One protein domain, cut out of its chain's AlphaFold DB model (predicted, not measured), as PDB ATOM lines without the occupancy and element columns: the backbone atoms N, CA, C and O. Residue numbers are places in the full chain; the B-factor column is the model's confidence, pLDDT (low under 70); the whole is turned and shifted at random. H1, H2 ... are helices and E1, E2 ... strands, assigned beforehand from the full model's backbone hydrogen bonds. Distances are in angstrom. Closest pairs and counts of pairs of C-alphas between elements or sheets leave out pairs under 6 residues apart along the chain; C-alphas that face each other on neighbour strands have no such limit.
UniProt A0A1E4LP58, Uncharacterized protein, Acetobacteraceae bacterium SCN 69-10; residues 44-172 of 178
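AT A GLANCE: This is residues 44 to 172 of the 178 residues of an uncharacterized protein of Acetobacteraceae bacterium SCN 69-10 (UniProt A0A1E4LP58). A long, strongly twisted sheet of eight strands curls round on one side, and a small sheet of three strands, E3, E11 and E12, covers part of its inner side, the two only partly face to face as a sandwich. A small lobe, the hairpin of E9 and E10 with the short helix H1 beside it, extends one end of the long axis. The printed part has 129 residues with one named helix and thirteen named strands, in the order E1 to E8, H1, then E9 to E13. The large sheet runs E2, E1, E13, E6, E7, E8, E4, E5, and each of the three sheets is antiparallel throughout; the class is mostly strand, though under half of the residues are in named elements. The whole is compact, with a radius of gyration of the C-alphas of 14.1 A, and spans 42 by 32 by 22 A.

HOW THE PARTS SIT: E1, residues 46 to 48, and E2, residues 51 to 53, form a hairpin at the edge of the large sheet, with N 48 and O 51 at 2.8 A, within hydrogen-bond range. E2 runs on into E3, residues 56 to 58, across a break of 2 residues, at 77 degrees. E4, residues 66 to 71, and E5, residues 76 to 80, are a hairpin at the other edge, with N 67 and O 79 at 2.8 A. E6, residues 84 to 89, E7, residues 100 to 107, and E8, residues 113 to 118, make a meander, each strand the antiparallel neighbour of the one before. N 88 and O 104 are 2.8 A apart between E6 and E7, and N 101 and O 117 are 2.8 A apart between E7 and E8. The pairing of E4 is staggered: residues 66 to 70 pair with E5 and residues 70 to 71 with E8, where N 70 and O 116 are 2.8 A apart. E13, residues 168 to 171, is the antiparallel neighbour of E1, with N 47 and O 170 at 2.8 A, and of E6, with N 87 and O 169 at 2.8 A. E11, residues 153 to 156, is the inner strand of the small sheet, between E3, with N 155 and O 57 at 2.8 A, and E12, residues 159 to 162, with N 156 and O 159 at 2.8 A. The two sheets form a sandwich, two sheets face to face: the facing parts are 9.3 A centre to centre, and their strands stand at 38 degrees. E9, residues 138 to 141, and E10, residues 147 to 150, are a hairpin, with N 139 and O 149 at 2.8 A. H1, residues 130 to 133, is not on either sheet of the sandwich; the closest C-alphas of H1 and E10 are those of Leu 132 and Gly 150, 3.9 A apart. H1 is too short for any pair of O i and N i+4 inside it, but its one O i to N i+3 pair is within range.

IN THESE COORDINATES: E1 begins at C-alpha 46 at (-30.178, -19.398, 43.570). E4 measures 15.1 A from first to last C-alpha, E5 13.2 A, E6 13.5 A and E8 16.1 A. E7, the longest strand by residues, measures 19.0 A from C-alpha 100 at (-13.994, -36.173, 40.657) and bends by 63 degrees at residue 104. E13 ends at C-alpha 171 at (-29.672, -21.098, 39.873).

THE WHOLE: The two C-alphas farthest apart are those of Asn 109 and Ala 127, at 42.7 A, while the first and last printed C-alphas are 7.3 A apart. The printed part has no cut, and its one long link is E8 to H1, with 11 residues between them. The mean pLDDT of the printed part is 95.2, and no printed residue is under 70.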
ATOM      1  N   VAL A  44     -24.666 -14.522  40.827       96.25
ATOM      2  CA  VAL A  44     -25.781 -15.413  40.491       96.25
ATOM      3  C   VAL A  44     -26.510 -15.839  41.756       96.25
ATOM      4  O   VAL A  44     -25.925 -16.448  42.645       96.25
ATOM      5  N   ALA A  45     -27.801 -15.526  41.823       98.00
ATOM      6  CA  ALA A  45     -28.671 -15.964  42.905       98.00
ATOM      7  C   ALA A  45     -29.221 -17.370  42.633       98.00
ATOM      8  O   ALA A  45     -29.267 -17.840  41.490       98.00
ATOM      9  N   GLY A  46     -29.662 -18.044  43.688       98.00
ATOM     10  CA  GLY A  46     -30.178 -19.398  43.570       98.00
ATOM     11  C   GLY A  46     -30.503 -20.039  44.908       98.00
ATOM     12  O   GLY A  46     -30.775 -19.363  45.903       98.00
ATOM     13  N   ARG A  47     -30.516 -21.372  44.924       98.56
ATOM     14  CA  ARG A  47     -30.756 -22.206  46.101       98.56
ATOM     15  C   ARG A  47     -29.750 -23.344  46.186       98.56
ATOM     16  O   ARG A  47     -29.563 -24.089  45.229       98.56
ATOM     17  N   ALA A  48     -29.161 -23.524  47.361       98.25
ATOM     18  CA  ALA A  48     -28.345 -24.680  47.709       98.25
ATOM     19  C   ALA A  48     -29.103 -25.531  48.726       98.25
ATOM     20  O   ALA A  48     -29.483 -25.036  49.786       98.25
ATOM     21  N   ALA A  49     -29.390 -26.795  48.401       97.19
ATOM     22  CA  ALA A  49     -30.213 -27.671  49.246       97.19
ATOM     23  C   ALA A  49     -31.556 -27.030  49.688       97.19
ATOM     24  O   ALA A  49     -32.037 -27.253  50.800       97.19
ATOM     25  N   GLY A  50     -32.153 -26.201  48.823       96.94
ATOM     26  CA  GLY A  50     -33.390 -25.458  49.093       96.94
ATOM     27  C   GLY A  50     -33.224 -24.152  49.887       96.94
ATOM     28  O   GLY A  50     -34.203 -23.420  50.039       96.94
ATOM     29  N   VAL A  51     -32.018 -23.826  50.361       97.94
ATOM     30  CA  VAL A  51     -31.699 -22.566  51.054       97.94
ATOM     31  C   VAL A  51     -31.251 -21.526  50.036       97.94
ATOM     32  O   VAL A  51     -30.366 -21.797  49.233       97.94
ATOM     33  N   ALA A  52     -31.873 -20.347  50.046       98.12
ATOM     34  CA  ALA A  52     -31.567 -19.290  49.085       98.12
ATOM     35  C   ALA A  52     -30.208 -18.620  49.351       98.12
ATOM     36  O   ALA A  52     -29.843 -18.411  50.506       98.12
ATOM     37  N   PHE A  53     -29.526 -18.230  48.277       98.19
ATOM     38  CA  PHE A  53     -28.324 -17.394  48.276       98.19
ATOM     39  C   PHE A  53     -28.434 -16.316  47.189       98.19
ATOM     40  O   PHE A  53     -29.204 -16.460  46.235       98.19
ATOM     41  N   ASP A  54     -27.673 -15.236  47.331       97.44
ATOM     42  CA  ASP A  54     -27.639 -14.092  46.413       97.44
ATOM     43  C   ASP A  54     -26.400 -14.055  45.503       97.44
ATOM     44  O   ASP A  54     -26.431 -13.393  44.466       97.44
ATOM     45  N   ASP A  55     -25.348 -14.797  45.852       98.06
ATOM     46  CA  ASP A  55     -24.186 -15.044  45.002       98.06
ATOM     47  C   ASP A  55     -23.649 -16.473  45.181       98.06
ATOM     48  O   ASP A  55     -23.802 -17.100  46.233       98.06
ATOM     49  N   PHE A  56     -22.982 -16.977  44.146       98.25
ATOM     50  CA  PHE A  56     -22.240 -18.227  44.175       98.25
ATOM     51  C   PHE A  56     -20.925 -18.059  43.424       98.25
ATOM     52  O   PHE A  56     -20.905 -17.680  42.247       98.25
ATOM     53  N   ARG A  57     -19.826 -18.433  44.075       98.06
ATOM     54  CA  ARG A  57     -18.511 -18.519  43.438       98.06
ATOM     55  C   ARG A  57     -17.643 -19.588  44.072       98.06
ATOM     56  O   ARG A  57     -17.840 -19.983  45.217       98.06
ATOM     57  N   ASP A  58     -16.626 -20.015  43.338       98.38
ATOM     58  CA  ASP A  58     -15.473 -20.661  43.958       98.38
ATOM     59  C   ASP A  58     -14.687 -19.636  44.803       98.38
ATOM     60  O   ASP A  58     -14.604 -18.451  44.450       98.38
ATOM     61  N   ALA A  59     -14.139 -20.069  45.936       98.00
ATOM     62  CA  ALA A  59     -13.311 -19.225  46.793       98.00
ATOM     63  C   ALA A  59     -11.897 -18.985  46.219       98.00
ATOM     64  O   ALA A  59     -11.229 -18.050  46.649       98.00
ATOM     65  N   ASP A  60     -11.454 -19.763  45.226       98.19
ATOM     66  CA  ASP A  60     -10.266 -19.471  44.416       98.19
ATOM     67  C   ASP A  60     -10.559 -18.343  43.409       98.19
ATOM     68  O   ASP A  60     -11.510 -18.410  42.620       98.19
ATOM     69  N   ASP A  61      -9.726 -17.300  43.407       97.75
ATOM     70  CA  ASP A  61      -9.913 -16.113  42.561       97.75
ATOM     71  C   ASP A  61      -9.846 -16.402  41.054       97.75
ATOM     72  O   ASP A  61     -10.317 -15.608  40.237       97.75
ATOM     73  N   LEU A  62      -9.258 -17.531  40.663       97.06
ATOM     74  CA  LEU A  62      -9.114 -17.966  39.278       97.06
ATOM     75  C   LEU A  62     -10.094 -19.082  38.897       97.06
ATOM     76  O   LEU A  62     -10.082 -19.511  37.745       97.06
ATOM     77  N   CYS A  63     -10.976 -19.497  39.807       97.06
ATOM     78  CA  CYS A  63     -12.097 -20.403  39.523       97.06
ATOM     79  C   CYS A  63     -13.471 -19.770  39.816       97.06
ATOM     80  O   CYS A  63     -14.502 -20.379  39.545       97.06
ATOM     81  N   ALA A  64     -13.513 -18.536  40.328       96.50
ATOM     82  CA  ALA A  64     -14.713 -17.902  40.879       96.50
ATOM     83  C   ALA A  64     -15.963 -17.921  39.974       96.50
ATOM     84  O   ALA A  64     -17.078 -18.087  40.462       96.50
ATOM     85  N   GLY A  65     -15.807 -17.721  38.661       95.06
ATOM     86  CA  GLY A  65     -16.926 -17.484  37.737       95.06
ATOM     87  C   GLY A  65     -17.479 -18.712  37.011       95.06
ATOM     88  O   GLY A  65     -18.331 -18.561  36.130       95.06
ATOM     89  N   PHE A  66     -16.980 -19.919  37.287       97.25
ATOM     90  CA  PHE A  66     -17.352 -21.103  36.514       97.25
ATOM     91  C   PHE A  66     -17.158 -22.414  37.267       97.25
ATOM     92  O   PHE A  66     -16.363 -22.520  38.192       97.25
ATOM     93  N   PHE A  67     -17.845 -23.450  36.796       97.62
ATOM     94  CA  PHE A  67     -17.543 -24.825  37.157       97.62
ATOM     95  C   PHE A  67     -16.562 -25.433  36.164       97.62
ATOM     96  O   PHE A  67     -16.741 -25.354  34.943       97.62
ATOM     97  N   GLU A  68     -15.553 -26.108  36.694       97.50
ATOM     98  CA  GLU A  68     -14.751 -27.057  35.939       97.50
ATOM     99  C   GLU A  68     -15.525 -28.367  35.765       97.50
ATOM    100  O   GLU A  68     -16.044 -28.937  36.727       97.50
ATOM    101  N   VAL A  69     -15.610 -28.857  34.530       96.75
ATOM    102  CA  VAL A  69     -16.478 -29.984  34.181       96.75
ATOM    103  C   VAL A  69     -15.756 -30.950  33.255       96.75
ATOM    104  O   VAL A  69     -15.397 -30.606  32.134       96.75
ATOM    105  N   LEU A  70     -15.591 -32.197  33.690       95.62
ATOM    106  CA  LEU A  70     -15.163 -33.307  32.846       95.62
ATOM    107  C   LEU A  70     -16.387 -34.105  32.385       95.62
ATOM    108  O   LEU A  70     -17.123 -34.681  33.189       95.62
ATOM    109  N   THR A  71     -16.609 -34.163  31.078       93.81
ATOM    110  CA  THR A  71     -17.730 -34.903  30.493       93.81
ATOM    111  C   THR A  71     -17.454 -36.405  30.451       93.81
ATOM    112  O   THR A  71     -16.310 -36.867  30.484       93.81
ATOM    113  N   SER A  72     -18.509 -37.201  30.272       89.00
ATOM    114  CA  SER A  72     -18.393 -38.644  30.012       89.00
ATOM    115  C   SER A  72     -17.596 -38.990  28.741       89.00
ATOM    116  O   SER A  72     -17.065 -40.095  28.639       89.00
ATOM    117  N   THR A  73     -17.464 -38.046  27.803       90.00
ATOM    118  CA  THR A  73     -16.637 -38.171  26.590       90.00
ATOM    119  C   THR A  73     -15.168 -37.798  26.811       90.00
ATOM    120  O   THR A  73     -14.379 -37.868  25.872       90.00
ATOM    121  N   GLY A  74     -14.783 -37.434  28.040       90.88
ATOM    122  CA  GLY A  74     -13.409 -37.092  28.413       90.88
ATOM    123  C   GLY A  74     -12.995 -35.665  28.052       90.88
ATOM    124  O   GLY A  74     -11.807 -35.355  28.086       90.88
ATOM    125  N   LYS A  75     -13.950 -34.799  27.701       93.56
ATOM    126  CA  LYS A  75     -13.692 -33.388  27.411       93.56
ATOM    127  C   LYS A  75     -13.783 -32.558  28.682       93.56
ATOM    128  O   LYS A  75     -14.673 -32.785  29.498       93.56
ATOM    129  N   TYR A  76     -12.885 -31.594  28.824       95.81
ATOM    130  CA  TYR A  76     -12.821 -30.702  29.975       95.81
ATOM    131  C   TYR A  76     -13.310 -29.307  29.580       95.81
ATOM    132  O   TYR A  76     -12.757 -28.688  28.670       95.81
ATOM    133  N   PHE A  77     -14.349 -28.840  30.259       96.38
ATOM    134  CA  PHE A  77     -15.040 -27.586  30.008       96.38
ATOM    135  C   PHE A  77     -14.946 -26.657  31.207       96.38
ATOM    136  O   PHE A  77     -14.923 -27.104  32.355       96.38
ATOM    137  N   TRP A  78     -14.986 -25.361  30.919       97.19
ATOM    138  CA  TRP A  78     -15.411 -24.359  31.886       97.19
ATOM    139  C   TRP A  78     -16.839 -23.944  31.556       97.19
ATOM    140  O   TRP A  78     -17.108 -23.445  30.460       97.19
ATOM    141  N   ILE A  79     -17.756 -24.171  32.493       96.75
ATOM    142  CA  ILE A  79     -19.170 -23.818  32.351       96.75
ATOM    143  C   ILE A  79     -19.451 -22.623  33.266       96.75
ATOM    144  O   ILE A  79     -19.333 -22.777  34.482       96.75
ATOM    145  N   PRO A  80     -19.785 -21.433  32.724       96.00
ATOM    146  CA  PRO A  80     -20.061 -20.255  33.544       96.00
ATOM    147  C   PRO A  80     -21.209 -20.532  34.514       96.00
ATOM    148  O   PRO A  80     -22.214 -21.114  34.100       96.00
ATOM    149  N   THR A  81     -21.091 -20.087  35.766       95.94
ATOM    150  CA  THR A  81     -22.139 -20.288  36.785       95.94
ATOM    151  C   THR A  81     -23.481 -19.707  36.334       95.94
ATOM    152  O   THR A  81     -24.508 -20.365  36.460       95.94
ATOM    153  N   GLU A  82     -23.460 -18.549  35.668       94.12
ATOM    154  CA  GLU A  82     -24.637 -17.886  35.084       94.12
ATOM    155  C   GLU A  82     -25.386 -18.713  34.027       94.12
ATOM    156  O   GLU A  82     -26.523 -18.383  33.700       94.12
ATOM    157  N   ARG A  83     -24.770 -19.765  33.470       94.69
ATOM    158  CA  ARG A  83     -25.385 -20.643  32.462       94.69
ATOM    159  C   ARG A  83     -25.840 -21.980  33.025       94.69
ATOM    160  O   ARG A  83     -26.388 -22.778  32.277       94.69
ATOM    161  N   VAL A  84     -25.587 -22.266  34.293       96.31
ATOM    162  CA  VAL A  84     -26.069 -23.495  34.921       96.31
ATOM    163  C   VAL A  84     -27.499 -23.257  35.386       96.31
ATOM    164  O   VAL A  84     -27.763 -22.238  36.007       96.31
ATOM    165  N   ASP A  85     -28.415 -24.176  35.085       97.06
ATOM    166  CA  ASP A  85     -29.768 -24.150  35.656       97.06
ATOM    167  C   ASP A  85     -29.807 -24.960  36.955       97.06
ATOM    168  O   ASP A  85     -30.351 -24.517  37.966       97.06
ATOM    169  N   SER A  86     -29.186 -26.145  36.963       98.00
ATOM    170  CA  SER A  86     -29.098 -26.968  38.170       98.00
ATOM    171  C   SER A  86     -27.923 -27.942  38.173       98.00
ATOM    172  O   SER A  86     -27.391 -28.327  37.128       98.00
ATOM    173  N   ILE A  87     -27.537 -28.361  39.380       98.50
ATOM    174  CA  ILE A  87     -26.569 -29.426  39.637       98.50
ATOM    175  C   ILE A  87     -27.094 -30.314  40.768       98.50
ATOM    176  O   ILE A  87     -27.352 -29.836  41.870       98.50
ATOM    177  N   GLU A  88     -27.178 -31.618  40.527       98.50
ATOM    178  CA  GLU A  88     -27.361 -32.640  41.560       98.50
ATOM    179  C   GLU A  88     -26.047 -33.401  41.753       98.50
ATOM    180  O   GLU A  88     -25.587 -34.123  40.864       98.50
ATOM    181  N   PHE A  89     -25.430 -33.263  42.925       97.56
ATOM    182  CA  PHE A  89     -24.200 -33.962  43.265       97.56
ATOM    183  C   PHE A  89     -24.489 -35.337  43.858       97.56
ATOM    184  O   PHE A  89     -25.121 -35.491  44.905       97.56
ATOM    185  N   HIS A  90     -23.919 -36.366  43.243       96.06
ATOM    186  CA  HIS A  90     -24.109 -37.734  43.695       96.06
ATOM    187  C   HIS A  90     -23.143 -38.085  44.824       96.06
ATOM    188  O   HIS A  90     -21.979 -37.679  44.829       96.06
ATOM    189  N   ALA A  91     -23.607 -38.919  45.755       92.56
ATOM    190  CA  ALA A  91     -22.736 -39.495  46.773       92.56
ATOM    191  C   ALA A  91     -21.584 -40.294  46.122       92.56
ATOM    192  O   ALA A  91     -21.827 -41.032  45.153       92.56
ATOM    193  N   PRO A  92     -20.348 -40.193  46.650       90.69
ATOM    194  CA  PRO A  92     -19.206 -40.940  46.139       90.69
ATOM    195  C   PRO A  92     -19.417 -42.448  46.332       90.69
ATOM    196  O   PRO A  92     -19.788 -42.914  47.407       90.69
ATOM    197  N   LYS A  93     -19.179 -43.230  45.276       90.12
ATOM    198  CA  LYS A  93     -19.318 -44.699  45.248       90.12
ATOM    199  C   LYS A  93     -18.019 -45.412  44.873       90.12
ATOM    200  O   LYS A  93     -17.885 -46.609  45.114       90.12
ATOM    201  N   ARG A  94     -17.079 -44.714  44.237       88.62
ATOM    202  CA  ARG A  94     -15.802 -45.247  43.746       88.62
ATOM    203  C   ARG A  94     -14.640 -44.486  44.370       88.62
ATOM    204  O   ARG A  94     -14.775 -43.325  44.734       88.62
ATOM    205  N   ALA A  95     -13.464 -45.111  44.398       84.31
ATOM    206  CA  ALA A  95     -12.250 -44.510  44.958       84.31
ATOM    207  C   ALA A  95     -11.840 -43.177  44.302       84.31
ATOM    208  O   ALA A  95     -11.185 -42.368  44.944       84.31
ATOM    209  N   ARG A  96     -12.230 -42.943  43.041       86.00
ATOM    210  CA  ARG A  96     -11.964 -41.688  42.316       86.00
ATOM    211  C   ARG A  96     -12.949 -40.561  42.639       86.00
ATOM    212  O   ARG A  96     -12.658 -39.410  42.344       86.00
ATOM    213  N   ASP A  97     -14.120 -40.891  43.179       85.81
ATOM    214  CA  ASP A  97     -15.215 -39.932  43.336       85.81
ATOM    215  C   ASP A  97     -14.901 -38.806  44.346       85.81
ATOM    216  O   ASP A  97     -15.382 -37.700  44.125       85.81
ATOM    217  N   PRO A  98     -14.059 -39.008  45.385       85.62
ATOM    218  CA  PRO A  98     -13.556 -37.911  46.218       85.62
ATOM    219  C   PRO A  98     -12.654 -36.902  45.492       85.62
ATOM    220  O   PRO A  98     -12.372 -35.851  46.047       85.62
ATOM    221  N   MET A  99     -12.161 -37.218  44.290       90.56
ATOM    222  CA  MET A  99     -11.376 -36.290  43.462       90.56
ATOM    223  C   MET A  99     -12.220 -35.697  42.331       90.56
ATOM    224  O   MET A  99     -12.033 -34.547  41.952       90.56
ATOM    225  N   TRP A 100     -13.136 -36.501  41.790       93.69
ATOM    226  CA  TRP A 100     -13.994 -36.173  40.657       93.69
ATOM    227  C   TRP A 100     -15.431 -36.524  41.004       93.69
ATOM    228  O   TRP A 100     -15.889 -37.654  40.790       93.69
ATOM    229  N   ARG A 101     -16.141 -35.553  41.565       94.81
ATOM    230  CA  ARG A 101     -17.489 -35.750  42.062       94.81
ATOM    231  C   ARG A 101     -18.453 -35.867  40.892       94.81
ATOM    232  O   ARG A 101     -18.549 -34.974  40.054       94.81
ATOM    233  N   ARG A 102     -19.161 -36.995  40.817       96.50
ATOM    234  CA  ARG A 102     -20.190 -37.199  39.793       96.50
ATOM    235  C   ARG A 102     -21.373 -36.274  40.075       96.50
ATOM    236  O   ARG A 102     -21.871 -36.263  41.200       96.50
ATOM    237  N   ALA A 103     -21.841 -35.575  39.052       97.44
ATOM    238  CA  ALA A 103     -22.994 -34.693  39.124       97.44
ATOM    239  C   ALA A 103     -23.899 -34.871  37.898       97.44
ATOM    240  O   ALA A 103     -23.409 -35.130  36.798       97.44
ATOM    241  N   SER A 104     -25.207 -34.721  38.088       97.94
ATOM    242  CA  SER A 104     -26.135 -34.450  36.988       97.94
ATOM    243  C   SER A 104     -26.233 -32.935  36.858       97.94
ATOM    244  O   SER A 104     -26.565 -32.268  37.834       97.94
ATOM    245  N   MET A 105     -25.892 -32.387  35.698       97.94
ATOM    246  CA  MET A 105     -25.881 -30.945  35.460       97.94
ATOM    247  C   MET A 105     -26.826 -30.611  34.312       97.94
ATOM    248  O   MET A 105     -26.799 -31.283  33.277       97.94
ATOM    249  N   SER A 106     -27.625 -29.565  34.503       97.19
ATOM    250  CA  SER A 106     -28.426 -28.942  33.455       97.19
ATOM    251  C   SER A 106     -27.869 -27.561  33.140       97.19
ATOM    252  O   SER A 106     -27.579 -26.771  34.045       97.19
ATOM    253  N   VAL A 107     -27.671 -27.296  31.852       94.88
ATOM    254  CA  VAL A 107     -27.074 -26.055  31.357       94.88
ATOM    255  C   VAL A 107     -28.095 -25.333  30.494       94.88
ATOM    256  O   VAL A 107     -28.625 -25.901  29.539       94.88
ATOM    257  N   ARG A 108     -28.317 -24.054  30.783       90.69
ATOM    258  CA  ARG A 108     -29.285 -23.209  30.093       90.69
ATOM    259  C   ARG A 108     -28.993 -23.135  28.609       90.69
ATOM    260  O   ARG A 108     -27.900 -22.739  28.200       90.69
ATOM    261  N   ASN A 109     -29.992 -23.489  27.802       84.25
ATOM    262  CA  ASN A 109     -29.875 -23.596  26.342       84.25
ATOM    263  C   ASN A 109     -28.702 -24.490  25.886       84.25
ATOM    264  O   ASN A 109     -28.209 -24.353  24.767       84.25
ATOM    265  N   GLY A 110     -28.245 -25.385  26.759       84.25
ATOM    266  CA  GLY A 110     -27.094 -26.249  26.570       84.25
ATOM    267  C   GLY A 110     -27.455 -27.719  26.783       84.25
ATOM    268  O   GLY A 110     -28.629 -28.091  26.796       84.25
ATOM    269  N   PRO A 111     -26.443 -28.592  26.877       84.81
ATOM    270  CA  PRO A 111     -26.664 -30.007  27.115       84.81
ATOM    271  C   PRO A 111     -26.955 -30.290  28.591       84.81
ATOM    272  O   PRO A 111     -26.232 -29.829  29.473       84.81
ATOM    273  N   ASP A 112     -27.932 -31.159  28.830       92.31
ATOM    274  CA  ASP A 112     -28.104 -31.833  30.114       92.31
ATOM    275  C   ASP A 112     -27.289 -33.128  30.132       92.31
ATOM    276  O   ASP A 112     -27.227 -33.858  29.132       92.31
ATOM    277  N   GLY A 113     -26.692 -33.471  31.273       94.31
ATOM    278  CA  GLY A 113     -26.044 -34.769  31.383       94.31
ATOM    279  C   GLY A 113     -25.263 -35.051  32.654       94.31
ATOM    280  O   GLY A 113     -25.137 -34.242  33.568       94.31
ATOM    281  N   GLU A 114     -24.714 -36.263  32.672       96.25
ATOM    282  CA  GLU A 114     -23.785 -36.726  33.696       96.25
ATOM    283  C   GLU A 114     -22.382 -36.181  33.433       96.25
ATOM    284  O   GLU A 114     -21.777 -36.426  32.379       96.25
ATOM    285  N   VAL A 115     -21.844 -35.505  34.439       96.50
ATOM    286  CA  VAL A 115     -20.522 -34.892  34.419       96.50
ATOM    287  C   VAL A 115     -19.737 -35.225  35.684       96.50
ATOM    288  O   VAL A 115     -20.254 -35.813  36.639       96.50
ATOM    289  N   TYR A 116     -18.459 -34.867  35.684       96.88
ATOM    290  CA  TYR A 116     -17.573 -34.989  36.829       96.88
ATOM    291  C   TYR A 116     -16.948 -33.629  37.125       96.88
ATOM    292  O   TYR A 116     -16.280 -33.060  36.267       96.88
ATOM    293  N   ILE A 117     -17.155 -33.131  38.337       97.19
ATOM    294  CA  ILE A 117     -16.628 -31.847  38.805       97.19
ATOM    295  C   ILE A 117     -15.419 -32.136  39.709       97.19
ATOM    296  O   ILE A 117     -15.521 -33.029  40.560       97.19
ATOM    297  N   PRO A 118     -14.267 -31.461  39.533       96.81
ATOM    298  CA  PRO A 118     -13.153 -31.582  40.464       96.81
ATOM    299  C   PRO A 118     -13.598 -31.244  41.887       96.81
ATOM    300  O   PRO A 118     -14.235 -30.228  42.130       96.81
ATOM    301  N   ALA A 119     -13.261 -32.107  42.838       96.62
ATOM    302  CA  ALA A 119     -13.447 -31.829  44.260       96.62
ATOM    303  C   ALA A 119     -12.156 -31.319  44.917       96.62
ATOM    304  O   ALA A 119     -12.174 -30.931  46.081       96.62
ATOM    305  N   ILE A 120     -11.034 -31.329  44.187       97.19
ATOM    306  CA  ILE A 120      -9.705 -30.934  44.662       97.19
ATOM    307  C   ILE A 120      -9.089 -29.966  43.649       97.19
ATOM    308  O   ILE A 120      -9.035 -30.301  42.464       97.19
ATOM    309  N   TYR A 121      -8.613 -28.811  44.115       97.12
ATOM    310  CA  TYR A 121      -7.906 -27.833  43.294       97.12
ATOM    311  C   TYR A 121      -6.673 -28.467  42.644       97.12
ATOM    312  O   TYR A 121      -5.918 -29.214  43.279       97.12
ATOM    313  N   GLY A 122      -6.446 -28.150  41.369       91.75
ATOM    314  CA  GLY A 122      -5.267 -28.605  40.640       91.75
ATOM    315  C   GLY A 122      -3.981 -28.013  41.221       91.75
ATOM    316  O   GLY A 122      -3.837 -26.798  41.317       91.75
ATOM    317  N   ASN A 123      -3.021 -28.867  41.578       88.44
ATOM    318  CA  ASN A 123      -1.721 -28.449  42.097       88.44
ATOM    319  C   ASN A 123      -0.629 -29.431  41.636       88.44
ATOM    320  O   ASN A 123      -0.870 -30.640  41.572       88.44
ATOM    321  N   ASP A 124       0.548 -28.919  41.283       86.44
ATOM    322  CA  ASP A 124       1.693 -29.688  40.787       86.44
ATOM    323  C   ASP A 124       2.822 -29.860  41.817       86.44
ATOM    324  O   ASP A 124       3.833 -30.490  41.506       86.44
ATOM    325  N   ASP A 125       2.644 -29.376  43.050       90.69
ATOM    326  CA  ASP A 125       3.615 -29.493  44.132       90.69
ATOM    327  C   ASP A 125       3.705 -30.945  44.651       90.69
ATOM    328  O   ASP A 125       2.805 -31.441  45.349       90.69
ATOM    329  N   PRO A 126       4.814 -31.660  44.382       88.06
ATOM    330  CA  PRO A 126       4.991 -33.018  44.877       88.06
ATOM    331  C   PRO A 126       5.135 -33.072  46.408       88.06
ATOM    332  O   PRO A 126       4.869 -34.124  47.000       88.06
ATOM    333  N   ALA A 127       5.524 -31.970  47.053       93.31
ATOM    334  CA  ALA A 127       5.708 -31.863  48.498       93.31
ATOM    335  C   ALA A 127       4.405 -31.570  49.257       93.31
ATOM    336  O   ALA A 127       4.413 -31.557  50.490       93.31
ATOM    337  N   LEU A 128       3.280 -31.402  48.552       94.12
ATOM    338  CA  LEU A 128       1.999 -31.115  49.179       94.12
ATOM    339  C   LEU A 128       1.599 -32.201  50.193       94.12
ATOM    340  O   LEU A 128       1.757 -33.401  49.937       94.12
ATOM    341  N   ALA A 129       1.063 -31.789  51.343       96.00
ATOM    342  CA  ALA A 129       0.627 -32.712  52.384       96.00
ATOM    343  C   ALA A 129      -0.481 -33.660  51.884       96.00
ATOM    344  O   ALA A 129      -1.396 -33.248  51.167       96.00
ATOM    345  N   ASP A 130      -0.454 -34.924  52.322       95.06
ATOM    346  CA  ASP A 130      -1.406 -35.953  51.873       95.06
ATOM    347  C   ASP A 130      -2.873 -35.584  52.140       95.06
ATOM    348  O   ASP A 130      -3.752 -35.935  51.357       95.06
ATOM    349  N   GLN A 131      -3.153 -34.852  53.223       95.56
ATOM    350  CA  GLN A 131      -4.506 -34.376  53.536       95.56
ATOM    351  C   GLN A 131      -5.042 -33.435  52.444       95.56
ATOM    352  O   GLN A 131      -6.212 -33.534  52.087       95.56
ATOM    353  N   LEU A 132      -4.189 -32.579  51.873       96.25
ATOM    354  CA  LEU A 132      -4.558 -31.679  50.778       96.25
ATOM    355  C   LEU A 132      -4.671 -32.462  49.464       96.25
ATOM    356  O   LEU A 132      -5.690 -32.377  48.788       96.25
ATOM    357  N   LYS A 133      -3.704 -33.340  49.156       93.31
ATOM    358  CA  LYS A 133      -3.754 -34.217  47.964       93.31
ATOM    359  C   LYS A 133      -5.012 -35.090  47.900       93.31
ATOM    360  O   LYS A 133      -5.473 -35.425  46.813       93.31
ATOM    361  N   LEU A 134      -5.542 -35.492  49.057       92.44
ATOM    362  CA  LEU A 134      -6.738 -36.329  49.182       92.44
ATOM    363  C   LEU A 134      -8.037 -35.528  49.378       92.44
ATOM    364  O   LEU A 134      -9.072 -36.152  49.610       92.44
ATOM    365  N   GLY A 135      -8.000 -34.192  49.337       94.25
ATOM    366  CA  GLY A 135      -9.193 -33.354  49.500       94.25
ATOM    367  C   GLY A 135      -9.820 -33.428  50.894       94.25
ATOM    368  O   GLY A 135     -11.029 -33.302  51.040       94.25
ATOM    369  N   ARG A 136      -9.020 -33.685  51.933       94.69
ATOM    370  CA  ARG A 136      -9.468 -33.756  53.340       94.69
ATOM    371  C   ARG A 136      -9.277 -32.448  54.102       94.69
ATOM    372  O   ARG A 136      -9.695 -32.340  55.250       94.69
ATOM    373  N   ALA A 137      -8.607 -31.490  53.479       96.56
ATOM    374  CA  ALA A 137      -8.402 -30.143  53.972       96.56
ATOM    375  C   ALA A 137      -8.363 -29.182  52.780       96.56
ATOM    376  O   ALA A 137      -8.110 -29.606  51.647       96.56
ATOM    377  N   THR A 138      -8.580 -27.905  53.068       97.81
ATOM    378  CA  THR A 138      -8.381 -26.790  52.143       97.81
ATOM    379  C   THR A 138      -7.368 -25.849  52.778       97.81
ATOM    380  O   THR A 138      -7.439 -25.585  53.978       97.81
ATOM    381  N   ASP A 139      -6.424 -25.379  51.979       97.31
ATOM    382  CA  ASP A 139      -5.426 -24.375  52.334       97.31
ATOM    383  C   ASP A 139      -5.343 -23.332  51.211       97.31
ATOM    384  O   ASP A 139      -5.928 -23.519  50.141       97.31
ATOM    385  N   TRP A 140      -4.629 -22.239  51.452       96.75
ATOM    386  CA  TRP A 140      -4.600 -21.076  50.569       96.75
ATOM    387  C   TRP A 140      -3.173 -20.636  50.283       96.75
ATOM    388  O   TRP A 140      -2.326 -20.581  51.174       96.75
ATOM    389  N   VAL A 141      -2.905 -20.285  49.029       94.50
ATOM    390  CA  VAL A 141      -1.606 -19.771  48.589       94.50
ATOM    391  C   VAL A 141      -1.775 -18.533  47.721       94.50
ATOM    392  O   VAL A 141      -2.748 -18.402  46.985       94.50
ATOM    393  N   GLY A 142      -0.760 -17.673  47.736       91.19
ATOM    394  CA  GLY A 142      -0.727 -16.465  46.916       91.19
ATOM    395  C   GLY A 142      -1.280 -15.228  47.622       91.19
ATOM    396  O   GLY A 142      -2.103 -15.309  48.526       91.19
ATOM    397  N   ASP A 143      -0.740 -14.085  47.211       88.62
ATOM    398  CA  ASP A 143      -1.125 -12.730  47.604       88.62
ATOM    399  C   ASP A 143      -0.623 -11.807  46.472       88.62
ATOM    400  O   ASP A 143       0.550 -11.918  46.093       88.62
ATOM    401  N   PRO A 144      -1.464 -10.966  45.842       91.31
ATOM    402  CA  PRO A 144      -2.877 -10.704  46.151       91.31
ATOM    403  C   PRO A 144      -3.875 -11.641  45.461       91.31
ATOM    404  O   PRO A 144      -5.060 -11.556  45.751       91.31
ATOM    405  N   VAL A 145      -3.429 -12.507  44.544       96.94
ATOM    406  CA  VAL A 145      -4.299 -13.516  43.915       96.94
ATOM    407  C   VAL A 145      -4.320 -14.749  44.804       96.94
ATOM    408  O   VAL A 145      -3.308 -15.453  44.894       96.94
ATOM    409  N   VAL A 146      -5.452 -15.000  45.453       96.94
ATOM    410  CA  VAL A 146      -5.609 -16.104  46.395       96.94
ATOM    411  C   VAL A 146      -6.079 -17.343  45.645       96.94
ATOM    412  O   VAL A 146      -7.078 -17.323  44.927       96.94
ATOM    413  N   ARG A 147      -5.332 -18.436  45.805       96.88
ATOM    414  CA  ARG A 147      -5.613 -19.719  45.159       96.88
ATOM    415  C   ARG A 147      -5.755 -20.835  46.172       96.88
ATOM    416  O   ARG A 147      -4.990 -20.910  47.138       96.88
ATOM    417  N   GLY A 148      -6.720 -21.705  45.930       97.25
ATOM    418  CA  GLY A 148      -7.014 -22.839  46.780       97.25
ATOM    419  C   GLY A 148      -6.046 -23.996  46.554       97.25
ATOM    420  O   GLY A 148      -5.541 -24.240  45.457       97.25
ATOM    421  N   VAL A 149      -5.785 -24.743  47.621       97.44
ATOM    422  CA  VAL A 149      -5.008 -25.979  47.597       97.44
ATOM    423  C   VAL A 149      -5.730 -27.032  48.430       97.44
ATOM    424  O   VAL A 149      -6.132 -26.781  49.560       97.44
ATOM    425  N   GLY A 150      -5.895 -28.235  47.887       97.44
ATOM    426  CA  GLY A 150      -6.706 -29.272  48.521       97.44
ATOM    427  C   GLY A 150      -8.160 -29.212  48.067       97.44
ATOM    428  O   GLY A 150      -8.404 -29.026  46.882       97.44
ATOM    429  N   GLN A 151      -9.124 -29.441  48.957       97.88
ATOM    430  CA  GLN A 151     -10.536 -29.524  48.573       97.88
ATOM    431  C   GLN A 151     -11.067 -28.178  48.051       97.88
ATOM    432  O   GLN A 151     -10.816 -27.149  48.678       97.88
ATOM    433  N   HIS A 152     -11.845 -28.206  46.963       98.44
ATOM    434  CA  HIS A 152     -12.591 -27.037  46.482       98.44
ATOM    435  C   HIS A 152     -13.515 -26.498  47.579       98.44
ATOM    436  O   HIS A 152     -14.217 -27.264  48.249       98.44
ATOM    437  N   LEU A 153     -13.524 -25.181  47.750       98.38
ATOM    438  CA  LEU A 153     -14.406 -24.482  48.674       98.38
ATOM    439  C   LEU A 153     -15.235 -23.477  47.881       98.38
ATOM    440  O   LEU A 153     -14.693 -22.646  47.158       98.38
ATOM    441  N   TYR A 154     -16.549 -23.554  48.027       98.44
ATOM    442  CA  TYR A 154     -17.481 -22.649  47.370       98.44
ATOM    443  C   TYR A 154     -18.036 -21.658  48.383       98.44
ATOM    444  O   TYR A 154     -18.351 -22.035  49.511       98.44
ATOM    445  N   LEU A 155     -18.166 -20.403  47.974       98.38
ATOM    446  CA  LEU A 155     -18.915 -19.386  48.698       98.38
ATOM    447  C   LEU A 155     -20.347 -19.400  48.166       98.38
ATOM    448  O   LEU A 155     -20.576 -19.152  46.981       98.38
ATOM    449  N   VAL A 156     -21.289 -19.746  49.039       98.25
ATOM    450  CA  VAL A 156     -22.726 -19.832  48.771       98.25
ATOM    451  C   VAL A 156     -23.401 -18.752  49.612       98.25
ATOM    452  O   VAL A 156     -23.689 -18.953  50.793       98.25
ATOM    453  N   GLY A 157     -23.575 -17.566  49.027       97.38
ATOM    454  CA  GLY A 157     -23.807 -16.340  49.788       97.38
ATOM    455  C   GLY A 157     -22.662 -16.111  50.780       97.38
ATOM    456  O   GLY A 157     -21.496 -16.053  50.401       97.38
ATOM    457  N   GLU A 158     -22.994 -16.048  52.069       96.06
ATOM    458  CA  GLU A 158     -22.028 -15.846  53.162       96.06
ATOM    459  C   GLU A 158     -21.444 -17.162  53.721       96.06
ATOM    460  O   GLU A 158     -20.592 -17.137  54.611       96.06
ATOM    461  N   GLU A 159     -21.907 -18.325  53.247       97.69
ATOM    462  CA  GLU A 159     -21.453 -19.624  53.747       97.69
ATOM    463  C   GLU A 159     -20.326 -20.211  52.893       97.69
ATOM    464  O   GLU A 159     -20.407 -20.274  51.669       97.69
ATOM    465  N   ALA A 160     -19.288 -20.716  53.558       97.81
ATOM    466  CA  ALA A 160     -18.234 -21.496  52.923       97.81
ATOM    467  C   ALA A 160     -18.584 -22.991  52.966       97.81
ATOM    468  O   ALA A 160     -18.658 -23.587  54.044       97.81
ATOM    469  N   VAL A 161     -18.767 -23.606  51.798       98.25
ATOM    470  CA  VAL A 161     -19.221 -24.994  51.648       98.25
ATOM    471  C   VAL A 161     -18.177 -25.816  50.901       98.25
ATOM    472  O   VAL A 161     -17.762 -25.477  49.792       98.25
ATOM    473  N   GLY A 162     -17.745 -26.926  51.503       97.62
ATOM    474  CA  GLY A 162     -16.807 -27.852  50.875       97.62
ATOM    475  C   GLY A 162     -17.420 -28.552  49.664       97.62
ATOM    476  O   GLY A 162     -18.603 -28.903  49.651       97.62
ATOM    477  N   ALA A 163     -16.603 -28.824  48.650       96.69
ATOM    478  CA  ALA A 163     -17.051 -29.480  47.426       96.69
ATOM    479  C   ALA A 163     -17.704 -30.846  47.645       96.69
ATOM    480  O   ALA A 163     -18.506 -31.255  46.810       96.69
ATOM    481  N   MET A 164     -17.392 -31.557  48.735       95.19
ATOM    482  CA  MET A 164     -18.035 -32.829  49.091       95.19
ATOM    483  C   MET A 164     -19.348 -32.669  49.872       95.19
ATOM    484  O   MET A 164     -20.128 -33.622  49.914       95.19
ATOM    485  N   ASP A 165     -19.623 -31.482  50.415       96.25
ATOM    486  CA  ASP A 165     -20.812 -31.188  51.223       96.25
ATOM    487  C   ASP A 165     -21.967 -30.599  50.396       96.25
ATOM    488  O   ASP A 165     -23.124 -30.685  50.804       96.25
ATOM    489  N   LEU A 166     -21.690 -30.070  49.195       96.62
ATOM    490  CA  LEU A 166     -22.736 -29.651  48.251       96.62
ATOM    491  C   LEU A 166     -23.689 -30.814  47.932       96.62
ATOM    492  O   LEU A 166     -23.252 -31.951  47.805       96.62
ATOM    493  N   THR A 167     -24.986 -30.581  47.767       97.25
ATOM    494  CA  THR A 167     -25.941 -31.653  47.414       97.25
ATOM    495  C   THR A 167     -26.724 -31.294  46.170       97.25
ATOM    496  O   THR A 167     -26.580 -31.961  45.148       97.25
ATOM    497  N   THR A 168     -27.479 -30.206  46.223       98.31
ATOM    498  CA  THR A 168     -28.149 -29.622  45.066       98.31
ATOM    499  C   THR A 168     -27.824 -28.143  44.965       98.31
ATOM    500  O   THR A 168     -27.710 -27.457  45.983       98.31
ATOM    501  N   LEU A 169     -27.680 -27.670  43.733       98.50
ATOM    502  CA  LEU A 169     -27.626 -26.261  43.377       98.50
ATOM    503  C   LEU A 169     -28.682 -26.010  42.305       98.50
ATOM    504  O   LEU A 169     -28.757 -26.750  41.327       98.50
ATOM    505  N   GLU A 170     -29.476 -24.972  42.491       98.19
ATOM    506  CA  GLU A 170     -30.437 -24.456  41.521       98.19
ATOM    507  C   GLU A 170     -30.137 -22.973  41.360       98.19
ATOM    508  O   GLU A 170     -30.056 -22.260  42.358       98.19
ATOM    509  N   PHE A 171     -29.945 -22.506  40.134       97.31
ATOM    510  CA  PHE A 171     -29.672 -21.098  39.873       97.31
ATOM    511  C   PHE A 171     -30.911 -20.452  39.277       97.31
ATOM    512  O   PHE A 171     -31.568 -21.025  38.407       97.31
ATOM    513  N   ASP A 172     -31.229 -19.252  39.753       94.31
ATOM    514  CA  ASP A 172     -32.316 -18.482  39.171       94.31
ATOM    515  C   ASP A 172     -31.943 -18.098  37.723       94.31
ATOM    516  O   ASP A 172     -30.763 -18.005  37.357       94.31
TER     517      ASP A 172